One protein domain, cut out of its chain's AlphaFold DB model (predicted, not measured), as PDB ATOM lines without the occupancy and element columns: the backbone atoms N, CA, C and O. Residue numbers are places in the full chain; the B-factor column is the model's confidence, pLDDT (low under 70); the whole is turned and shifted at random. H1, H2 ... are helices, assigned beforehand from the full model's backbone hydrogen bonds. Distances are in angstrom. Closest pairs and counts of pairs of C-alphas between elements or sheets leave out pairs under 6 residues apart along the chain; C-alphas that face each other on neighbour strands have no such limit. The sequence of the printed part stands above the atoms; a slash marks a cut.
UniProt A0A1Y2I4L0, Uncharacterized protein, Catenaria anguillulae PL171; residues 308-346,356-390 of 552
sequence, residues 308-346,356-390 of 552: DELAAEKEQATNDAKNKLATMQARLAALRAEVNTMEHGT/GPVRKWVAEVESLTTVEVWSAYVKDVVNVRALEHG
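AT A GLANCE: This is residues 308 to 346 and 356 to 390 of the 552 residues of an uncharacterized protein of Catenaria anguillulae PL171 (UniProt A0A1Y2I4L0). One long helix, H1, runs nearly the full length of a rod, and two shorter helices, H2 and H3, follow one after the other back along one side of it, with a change of direction between them. The two rows are loosely set, near each other without touching, and residues 340 to 346 stick out at one end. The printed part has 74 residues with three named helices, in the order H1, H2, H3, and no named strand; the class is all helix. It is only just extended, close to loose, with a radius of gyration of the C-alphas of 17.4 A, and spans 60 by 20 by 15 A.

IN THESE COORDINATES: H1, residues 308 to 344, is 54.6 A long, from C-alpha 308 at (169.502, 149.883, 203.062) to C-alpha 344 at (211.309, 181.169, 187.041). H2 holds residues 356 to 368 and is 18.7 A long. H3, residues 371 to 388, is 25.8 A long and ends with C-alpha 388 at (163.236, 166.710, 203.741).

HOW THE PARTS SIT: H1 and H2 are near each other, with 10 pairs of C-alphas within 10 A and the closest at 8.3 A. H1 and H3 are near each other too, with 11 such pairs. H2 and H3 meet only through their link, Thr 369 and Thr 370, which is tight. In H1, H2 and H3 every O i to N i+4 pair is within hydrogen-bond range.

THE WHOLE: The two C-alphas farthest apart, those of Thr 346 and Gly 390, are 60.5 A apart. Residues 347 to 355 are not printed, and C-alphas 346 and 356 stand 17.6 A apart across this cut. The mean pLDDT of the printed part is 72.6; it is under 70 at 34 residues, among them 364 to 390.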
ATOM      1  N   ASP A 308     168.389 150.396 203.870       75.75
ATOM      2  CA  ASP A 308     169.502 149.883 203.062       75.75
ATOM      3  C   ASP A 308     169.697 150.712 201.778       75.75
ATOM      4  O   ASP A 308     170.825 151.054 201.418       75.75
ATOM      5  N   GLU A 309     168.603 151.119 201.122       81.25
ATOM      6  CA  GLU A 309     168.643 151.994 199.939       81.25
ATOM      7  C   GLU A 309     169.155 153.408 200.286       81.25
ATOM      8  O   GLU A 309     170.048 153.931 199.613       81.25
ATOM      9  N   LEU A 310     168.690 153.990 201.400       79.56
ATOM     10  CA  LEU A 310     169.186 155.280 201.902       79.56
ATOM     11  C   LEU A 310     170.670 155.214 202.316       79.56
ATOM     12  O   LEU A 310     171.415 156.182 202.130       79.56
ATOM     13  N   ALA A 311     171.127 154.082 202.862       82.00
ATOM     14  CA  ALA A 311     172.538 153.862 203.173       82.00
ATOM     15  C   ALA A 311     173.402 153.819 201.899       82.00
ATOM     16  O   ALA A 311     174.476 154.427 201.879       82.00
ATOM     17  N   ALA A 312     172.915 153.183 200.830       88.75
ATOM     18  CA  ALA A 312     173.596 153.133 199.538       88.75
ATOM     19  C   ALA A 312     173.689 154.516 198.859       88.75
ATOM     20  O   ALA A 312     174.783 154.900 198.429       88.75
ATOM     21  N   GLU A 313     172.605 155.311 198.823       87.75
ATOM     22  CA  GLU A 313     172.667 156.690 198.291       87.75
ATOM     23  C   GLU A 313     173.656 157.540 199.105       87.75
ATOM     24  O   GLU A 313     174.481 158.270 198.547       87.75
ATOM     25  N   LYS A 314     173.633 157.408 200.437       83.44
ATOM     26  CA  LYS A 314     174.544 158.125 201.334       83.44
ATOM     27  C   LYS A 314     176.006 157.744 201.097       83.44
ATOM     28  O   LYS A 314     176.857 158.634 201.064       83.44
ATOM     29  N   GLU A 315     176.320 156.465 200.892       91.44
ATOM     30  CA  GLU A 315     177.679 156.054 200.532       91.44
ATOM     31  C   GLU A 315     178.099 156.648 199.177       91.44
ATOM     32  O   GLU A 315     179.155 157.294 199.106       91.44
ATOM     33  N   GLN A 316     177.258 156.530 198.142       91.00
ATOM     34  CA  GLN A 316     177.513 157.114 196.820       91.00
ATOM     35  C   GLN A 316     177.776 158.627 196.910       91.00
ATOM     36  O   GLN A 316     178.793 159.103 196.399       91.00
ATOM     37  N   ALA A 317     176.938 159.372 197.635       82.50
ATOM     38  CA  ALA A 317     177.098 160.809 197.836       82.50
ATOM     39  C   ALA A 317     178.429 161.167 198.528       82.50
ATOM     40  O   ALA A 317     179.089 162.135 198.135       82.50
ATOM     41  N   THR A 318     178.884 160.377 199.515       83.75
ATOM     42  CA  THR A 318     180.212 160.605 200.121       83.75
ATOM     43  C   THR A 318     181.361 160.292 199.165       83.75
ATOM     44  O   THR A 318     182.397 160.953 199.232       83.75
ATOM     45  N   ASN A 319     181.206 159.315 198.271       90.56
ATOM     46  CA  ASN A 319     182.229 158.962 197.289       90.56
ATOM     47  C   ASN A 319     182.330 160.021 196.177       90.56
ATOM     48  O   ASN A 319     183.437 160.461 195.858       90.56
ATOM     49  N   ASP A 320     181.206 160.557 195.699       88.06
ATOM     50  CA  ASP A 320     181.190 161.708 194.785       88.06
ATOM     51  C   ASP A 320     181.787 162.975 195.416       88.06
ATOM     52  O   ASP A 320     182.501 163.728 194.744       88.06
ATOM     53  N   ALA A 321     181.556 163.210 196.712       81.88
ATOM     54  CA  ALA A 321     182.185 164.312 197.441       81.88
ATOM     55  C   ALA A 321     183.718 164.153 197.527       81.88
ATOM     56  O   ALA A 321     184.446 165.107 197.240       81.88
ATOM     57  N   LYS A 322     184.222 162.945 197.837       87.56
ATOM     58  CA  LYS A 322     185.668 162.628 197.829       87.56
ATOM     59  C   LYS A 322     186.281 162.853 196.440       87.56
ATOM     60  O   LYS A 322     187.317 163.506 196.330       87.56
ATOM     61  N   ASN A 323     185.614 162.386 195.382       91.69
ATOM     62  CA  ASN A 323     186.071 162.536 193.996       91.69
ATOM     63  C   ASN A 323     186.152 164.015 193.567       91.69
ATOM     64  O   ASN A 323     187.143 164.441 192.963       91.69
ATOM     65  N   LYS A 324     185.151 164.828 193.932       84.75
ATOM     66  CA  LYS A 324     185.160 166.285 193.698       84.75
ATOM     67  C   LYS A 324     186.285 166.978 194.474       84.75
ATOM     68  O   LYS A 324     186.995 167.796 193.890       84.75
ATOM     69  N   LEU A 325     186.503 166.619 195.742       83.50
ATOM     70  CA  LEU A 325     187.589 167.173 196.561       83.50
ATOM     71  C   LEU A 325     188.974 166.856 195.972       83.50
ATOM     72  O   LEU A 325     189.780 167.770 195.793       83.50
ATOM     73  N   ALA A 326     189.225 165.601 195.589       89.62
ATOM     74  CA  ALA A 326     190.471 165.192 194.937       89.62
ATOM     75  C   ALA A 326     190.705 165.942 193.610       89.62
ATOM     76  O   ALA A 326     191.818 166.391 193.329       89.62
ATOM     77  N   THR A 327     189.644 166.162 192.825       87.38
ATOM     78  CA  THR A 327     189.700 166.941 191.574       87.38
ATOM     79  C   THR A 327     190.072 168.409 191.830       87.38
ATOM     80  O   THR A 327     190.901 168.975 191.112       87.38
ATOM     81  N   MET A 328     189.518 169.033 192.876       83.94
ATOM     82  CA  MET A 328     189.868 170.408 193.263       83.94
ATOM     83  C   MET A 328     191.313 170.514 193.775       83.94
ATOM     84  O   MET A 328     192.029 171.438 193.388       83.94
ATOM     85  N   GLN A 329     191.775 169.543 194.567       86.69
ATOM     86  CA  GLN A 329     193.165 169.474 195.036       86.69
ATOM     87  C   GLN A 329     194.159 169.302 193.874       86.69
ATOM     88  O   GLN A 329     195.170 170.005 193.825       86.69
ATOM     89  N   ALA A 330     193.851 168.445 192.894       89.12
ATOM     90  CA  ALA A 330     194.660 168.292 191.683       89.12
ATOM     91  C   ALA A 330     194.728 169.593 190.858       89.12
ATOM     92  O   ALA A 330     195.801 169.977 190.389       89.12
ATOM     93  N   ARG A 331     193.608 170.323 190.738       84.62
ATOM     94  CA  ARG A 331     193.566 171.625 190.051       84.62
ATOM     95  C   ARG A 331     194.395 172.697 190.771       84.62
ATOM     96  O   ARG A 331     195.079 173.469 190.104       84.62
ATOM     97  N   LEU A 332     194.388 172.723 192.105       82.31
ATOM     98  CA  LEU A 332     195.260 173.605 192.894       82.31
ATOM     99  C   LEU A 332     196.745 173.250 192.740       82.31
ATOM    100  O   LEU A 332     197.573 174.148 192.599       82.31
ATOM    101  N   ALA A 333     197.093 171.962 192.713       87.31
ATOM    102  CA  ALA A 333     198.466 171.524 192.465       87.31
ATOM    103  C   ALA A 333     198.968 171.961 191.074       87.31
ATOM    104  O   ALA A 333     200.096 172.443 190.958       87.31
ATOM    105  N   ALA A 334     198.119 171.870 190.043       85.56
ATOM    106  CA  ALA A 334     198.430 172.363 188.702       85.56
ATOM    107  C   ALA A 334     198.642 173.890 188.670       85.56
ATOM    108  O   ALA A 334     199.656 174.347 188.148       85.56
ATOM    109  N   LEU A 335     197.753 174.673 189.297       83.62
ATOM    110  CA  LEU A 335     197.889 176.136 189.382       83.62
ATOM    111  C   LEU A 335     199.159 176.568 190.136       83.62
ATOM    112  O   LEU A 335     199.845 177.494 189.707       83.62
ATOM    113  N   ARG A 336     199.523 175.878 191.228       83.00
ATOM    114  CA  ARG A 336     200.795 176.115 191.939       83.00
ATOM    115  C   ARG A 336     202.011 175.836 191.046       83.00
ATOM    116  O   ARG A 336     202.979 176.591 191.088       83.00
ATOM    117  N   ALA A 337     201.970 174.780 190.230       86.50
ATOM    118  CA  ALA A 337     203.038 174.482 189.276       86.50
ATOM    119  C   ALA A 337     203.144 175.560 188.181       86.50
ATOM    120  O   ALA A 337     204.245 176.028 187.898       86.50
ATOM    121  N   GLU A 338     202.013 176.008 187.628       83.56
ATOM    122  CA  GLU A 338     201.950 177.077 186.623       83.56
ATOM    123  C   GLU A 338     202.531 178.398 187.160       83.56
ATOM    124  O   GLU A 338     203.438 178.970 186.548       83.56
ATOM    125  N   VAL A 339     202.111 178.828 188.359       83.81
ATOM    126  CA  VAL A 339     202.671 180.008 189.048       83.81
ATOM    127  C   VAL A 339     204.181 179.868 189.253       83.81
ATOM    128  O   VAL A 339     204.929 180.774 188.881       83.81
ATOM    129  N   ASN A 340     204.658 178.720 189.744       84.62
ATOM    130  CA  ASN A 340     206.094 178.485 189.914       84.62
ATOM    131  C   ASN A 340     206.861 178.565 188.580       84.62
ATOM    132  O   ASN A 340     207.965 179.113 188.554       84.62
ATOM    133  N   THR A 341     206.301 178.077 187.465       83.88
ATOM    134  CA  THR A 341     206.948 178.217 186.145       83.88
ATOM    135  C   THR A 341     206.985 179.661 185.645       83.88
ATOM    136  O   THR A 341     207.989 180.064 185.057       83.88
ATOM    137  N   MET A 342     205.961 180.475 185.933       75.12
ATOM    138  CA  MET A 342     205.977 181.909 185.609       75.12
ATOM    139  C   MET A 342     207.044 182.672 186.407       75.12
ATOM    140  O   MET A 342     207.732 183.521 185.838       75.12
ATOM    141  N   GLU A 343     207.241 182.341 187.689       75.81
ATOM    142  CA  GLU A 343     208.241 183.005 188.545       75.81
ATOM    143  C   GLU A 343     209.699 182.693 188.152       75.81
ATOM    144  O   GLU A 343     210.583 183.509 188.406       75.81
ATOM    145  N   HIS A 344     209.960 181.566 187.478       76.31
ATOM    146  CA  HIS A 344     211.309 181.169 187.041       76.31
ATOM    147  C   HIS A 344     211.585 181.427 185.543       76.31
ATOM    148  O   HIS A 344     212.716 181.262 185.087       76.31
ATOM    149  N   GLY A 345     210.574 181.825 184.760       63.25
ATOM    150  CA  GLY A 345     210.661 181.900 183.294       63.25
ATOM    151  C   GLY A 345     211.225 183.200 182.698       63.25
ATOM    152  O   GLY A 345     211.521 183.232 181.507       63.25
ATOM    153  N   THR A 346     211.366 184.280 183.475       55.34
ATOM    154  CA  THR A 346     211.560 185.653 182.947       55.34
ATOM    155  C   THR A 346     212.972 186.237 183.113       55.34
ATOM    156  O   THR A 346     213.161 187.437 183.316       55.34
ATOM    157  N   GLY A 356     199.380 191.444 192.913       65.75
ATOM    158  CA  GLY A 356     199.096 190.866 194.233       65.75
ATOM    159  C   GLY A 356     197.736 190.150 194.384       65.75
ATOM    160  O   GLY A 356     197.709 189.126 195.071       65.75
ATOM    161  N   PRO A 357     196.638 190.583 193.718       66.00
ATOM    162  CA  PRO A 357     195.401 189.811 193.601       66.00
ATOM    163  C   PRO A 357     195.552 188.312 193.304       66.00
ATOM    164  O   PRO A 357     194.822 187.534 193.907       66.00
ATOM    165  N   VAL A 358     196.496 187.873 192.460       67.12
ATOM    166  CA  VAL A 358     196.653 186.435 192.142       67.12
ATOM    167  C   VAL A 358     197.148 185.651 193.360       67.12
ATOM    168  O   VAL A 358     196.571 184.623 193.708       67.12
ATOM    169  N   ARG A 359     198.162 186.166 194.069       65.94
ATOM    170  CA  ARG A 359     198.664 185.546 195.309       65.94
ATOM    171  C   ARG A 359     197.618 185.585 196.428       65.94
ATOM    172  O   ARG A 359     197.502 184.613 197.168       65.94
ATOM    173  N   LYS A 360     196.819 186.659 196.519       70.38
ATOM    174  CA  LYS A 360     195.677 186.720 197.447       70.38
ATOM    175  C   LYS A 360     194.636 185.643 197.114       70.38
ATOM    176  O   LYS A 360     194.224 184.921 198.013       70.38
ATOM    177  N   TRP A 361     194.257 185.504 195.844       71.19
ATOM    178  CA  TRP A 361     193.236 184.547 195.412       71.19
ATOM    179  C   TRP A 361     193.660 183.091 195.641       71.19
ATOM    180  O   TRP A 361     192.855 182.293 196.109       71.19
ATOM    181  N   VAL A 362     194.935 182.749 195.412       69.12
ATOM    182  CA  VAL A 362     195.465 181.415 195.758       69.12
ATOM    183  C   VAL A 362     195.342 181.145 197.264       69.12
ATOM    184  O   VAL A 362     194.792 180.115 197.640       69.12
ATOM    185  N   ALA A 363     195.752 182.082 198.127       70.25
ATOM    186  CA  ALA A 363     195.614 181.932 199.581       70.25
ATOM    187  C   ALA A 363     194.141 181.852 200.052       70.25
ATOM    188  O   ALA A 363     193.828 181.169 201.025       70.25
ATOM    189  N   GLU A 364     193.230 182.528 199.348       67.69
ATOM    190  CA  GLU A 364     191.789 182.538 199.622       67.69
ATOM    191  C   GLU A 364     191.108 181.216 199.212       67.69
ATOM    192  O   GLU A 364     190.239 180.723 199.925       67.69
ATOM    193  N   VAL A 365     191.553 180.564 198.131       67.00
ATOM    194  CA  VAL A 365     191.089 179.207 197.772       67.00
ATOM    195  C   VAL A 365     191.752 178.126 198.649       67.00
ATOM    196  O   VAL A 365     191.144 177.089 198.923       67.00
ATOM    197  N   GLU A 366     192.967 178.362 199.149       67.19
ATOM    198  CA  GLU A 366     193.645 177.457 200.091       67.19
ATOM    199  C   GLU A 366     192.967 177.411 201.472       67.19
ATOM    200  O   GLU A 366     192.845 176.328 202.046       67.19
ATOM    201  N   SER A 367     192.437 178.526 201.988       65.12
ATOM    202  CA  SER A 367     191.648 178.503 203.234       65.12
ATOM    203  C   SER A 367     190.300 177.780 203.057       65.12
ATOM    204  O   SER A 367     189.906 176.982 203.913       65.12
ATOM    205  N   LEU A 368     189.639 177.975 201.909       59.09
ATOM    206  CA  LEU A 368     188.362 177.341 201.541       59.09
ATOM    207  C   LEU A 368     188.456 175.835 201.217       59.09
ATOM    208  O   LEU A 368     187.424 175.171 201.092       59.09
ATOM    209  N   THR A 369     189.662 175.275 201.078       60.22
ATOM    210  CA  THR A 369     189.880 173.838 200.808       60.22
ATOM    211  C   THR A 369     190.315 173.034 202.038       60.22
ATOM    212  O   THR A 369     190.686 171.862 201.927       60.22
ATOM    213  N   THR A 370     190.198 173.620 203.232       61.56
ATOM    214  CA  THR A 370     190.348 172.907 204.506       61.56
ATOM    215  C   THR A 370     189.273 171.822 204.671       61.56
ATOM    216  O   THR A 370     188.074 172.052 204.501       61.56
ATOM    217  N   VAL A 371     189.711 170.600 205.003       55.59
ATOM    218  CA  VAL A 371     188.847 169.401 205.067       55.59
ATOM    219  C   VAL A 371     187.735 169.550 206.110       55.59
ATOM    220  O   VAL A 371     186.635 169.042 205.918       55.59
ATOM    221  N   GLU A 372     187.998 170.283 207.191       61.00
ATOM    222  CA  GLU A 372     187.057 170.506 208.290       61.00
ATOM    223  C   GLU A 372     185.808 171.269 207.826       61.00
ATOM    224  O   GLU A 372     184.693 170.800 208.068       61.00
ATOM    225  N   VAL A 373     185.984 172.360 207.067       61.75
ATOM    226  CA  VAL A 373     184.891 173.180 206.508       61.75
ATOM    227  C   VAL A 373     184.014 172.358 205.560       61.75
ATOM    228  O   VAL A 373     182.789 172.362 205.684       61.75
ATOM    229  N   TRP A 374     184.627 171.570 204.670       61.25
ATOM    230  CA  TRP A 374     183.883 170.659 203.794       61.25
ATOM    231  C   TRP A 374     183.197 169.522 204.562       61.25
ATOM    232  O   TRP A 374     182.097 169.117 204.192       61.25
ATOM    233  N   SER A 375     183.790 169.029 205.655       56.91
ATOM    234  CA  SER A 375     183.170 167.997 206.494       56.91
ATOM    235  C   SER A 375     181.950 168.510 207.265       56.91
ATOM    236  O   SER A 375     181.018 167.738 207.489       56.91
ATOM    237  N   ALA A 376     181.936 169.792 207.648       62.75
ATOM    238  CA  ALA A 376     180.774 170.451 208.233       62.75
ATOM    239  C   ALA A 376     179.675 170.629 207.176       62.75
ATOM    240  O   ALA A 376     178.579 170.102 207.342       62.75
ATOM    241  N   TYR A 377     180.010 171.231 206.028       61.75
ATOM    242  CA  TYR A 377     179.068 171.440 204.925       61.75
ATOM    243  C   TYR A 377     178.392 170.140 204.449       61.75
ATOM    244  O   TYR A 377     177.177 170.098 204.272       61.75
ATOM    245  N   VAL A 378     179.149 169.044 204.298       61.28
ATOM    246  CA  VAL A 378     178.581 167.741 203.903       61.28
ATOM    247  C   VAL A 378     177.693 167.138 204.999       61.28
ATOM    248  O   VAL A 378     176.681 166.521 204.667       61.28
ATOM    249  N   LYS A 379     178.005 167.329 206.290       65.31
ATOM    250  CA  LYS A 379     177.104 166.915 207.385       65.31
ATOM    251  C   LYS A 379     175.794 167.695 207.342       65.31
ATOM    252  O   LYS A 379     174.738 167.077 207.420       65.31
ATOM    253  N   ASP A 380     175.857 169.011 207.167       61.22
ATOM    254  CA  ASP A 380     174.668 169.863 207.154       61.22
ATOM    255  C   ASP A 380     173.767 169.562 205.948       61.22
ATOM    256  O   ASP A 380     172.567 169.368 206.125       61.22
ATOM    257  N   VAL A 381     174.328 169.391 204.745       61.16
ATOM    258  CA  VAL A 381     173.558 168.993 203.547       61.16
ATOM    259  C   VAL A 381     172.905 167.610 203.710       61.16
ATOM    260  O   VAL A 381     171.760 167.419 203.298       61.16
ATOM    261  N   VAL A 382     173.587 166.649 204.344       60.75
ATOM    262  CA  VAL A 382     173.013 165.321 204.643       60.75
ATOM    263  C   VAL A 382     171.912 165.405 205.707       60.75
ATOM    264  O   VAL A 382     170.896 164.724 205.578       60.75
ATOM    265  N   ASN A 383     172.072 166.253 206.727       56.53
ATOM    266  CA  ASN A 383     171.055 166.476 207.757       56.53
ATOM    267  C   ASN A 383     169.805 167.169 207.186       56.53
ATOM    268  O   ASN A 383     168.690 166.779 207.526       56.53
ATOM    269  N   VAL A 384     169.973 168.150 206.290       56.88
ATOM    270  CA  VAL A 384     168.856 168.823 205.603       56.88
ATOM    271  C   VAL A 384     168.055 167.825 204.764       56.88
ATOM    272  O   VAL A 384     166.844 167.740 204.942       56.88
ATOM    273  N   ARG A 385     168.711 166.992 203.942       51.34
ATOM    274  CA  ARG A 385     168.007 165.956 203.163       51.34
ATOM    275  C   ARG A 385     167.294 164.917 204.031       51.34
ATOM    276  O   ARG A 385     166.201 164.484 203.677       51.34
ATOM    277  N   ALA A 386     167.873 164.520 205.166       53.16
ATOM    278  CA  ALA A 386     167.201 163.602 206.092       53.16
ATOM    279  C   ALA A 386     165.863 164.186 206.588       53.16
ATOM    280  O   ALA A 386     164.846 163.492 206.567       53.16
ATOM    281  N   LEU A 387     165.848 165.480 206.929       51.25
ATOM    282  CA  LEU A 387     164.640 166.208 207.327       51.25
ATOM    283  C   LEU A 387     163.636 166.368 206.169       51.25
ATOM    284  O   LEU A 387     162.439 166.194 206.388       51.25
ATOM    285  N   GLU A 388     164.096 166.638 204.941       46.47
ATOM    286  CA  GLU A 388     163.236 166.710 203.741       46.47
ATOM    287  C   GLU A 388     162.514 165.382 203.451       46.47
ATOM    288  O   GLU A 388     161.359 165.387 203.021       46.47
ATOM    289  N   HIS A 389     163.157 164.246 203.740       48.91
ATOM    290  CA  HIS A 389     162.569 162.907 203.616       48.91
ATOM    291  C   HIS A 389     161.850 162.410 204.887       48.91
ATOM    292  O   HIS A 389     161.380 161.273 204.914       48.91
ATOM    293  N   GLY A 390     161.719 163.244 205.925       37.78
ATOM    294  CA  GLY A 390     160.969 162.916 207.145       37.78
ATOM    295  C   GLY A 390     161.676 161.965 208.119       37.78
ATOM    296  O   GLY A 390     161.020 161.409 208.998       37.78
TER     297      GLY A 390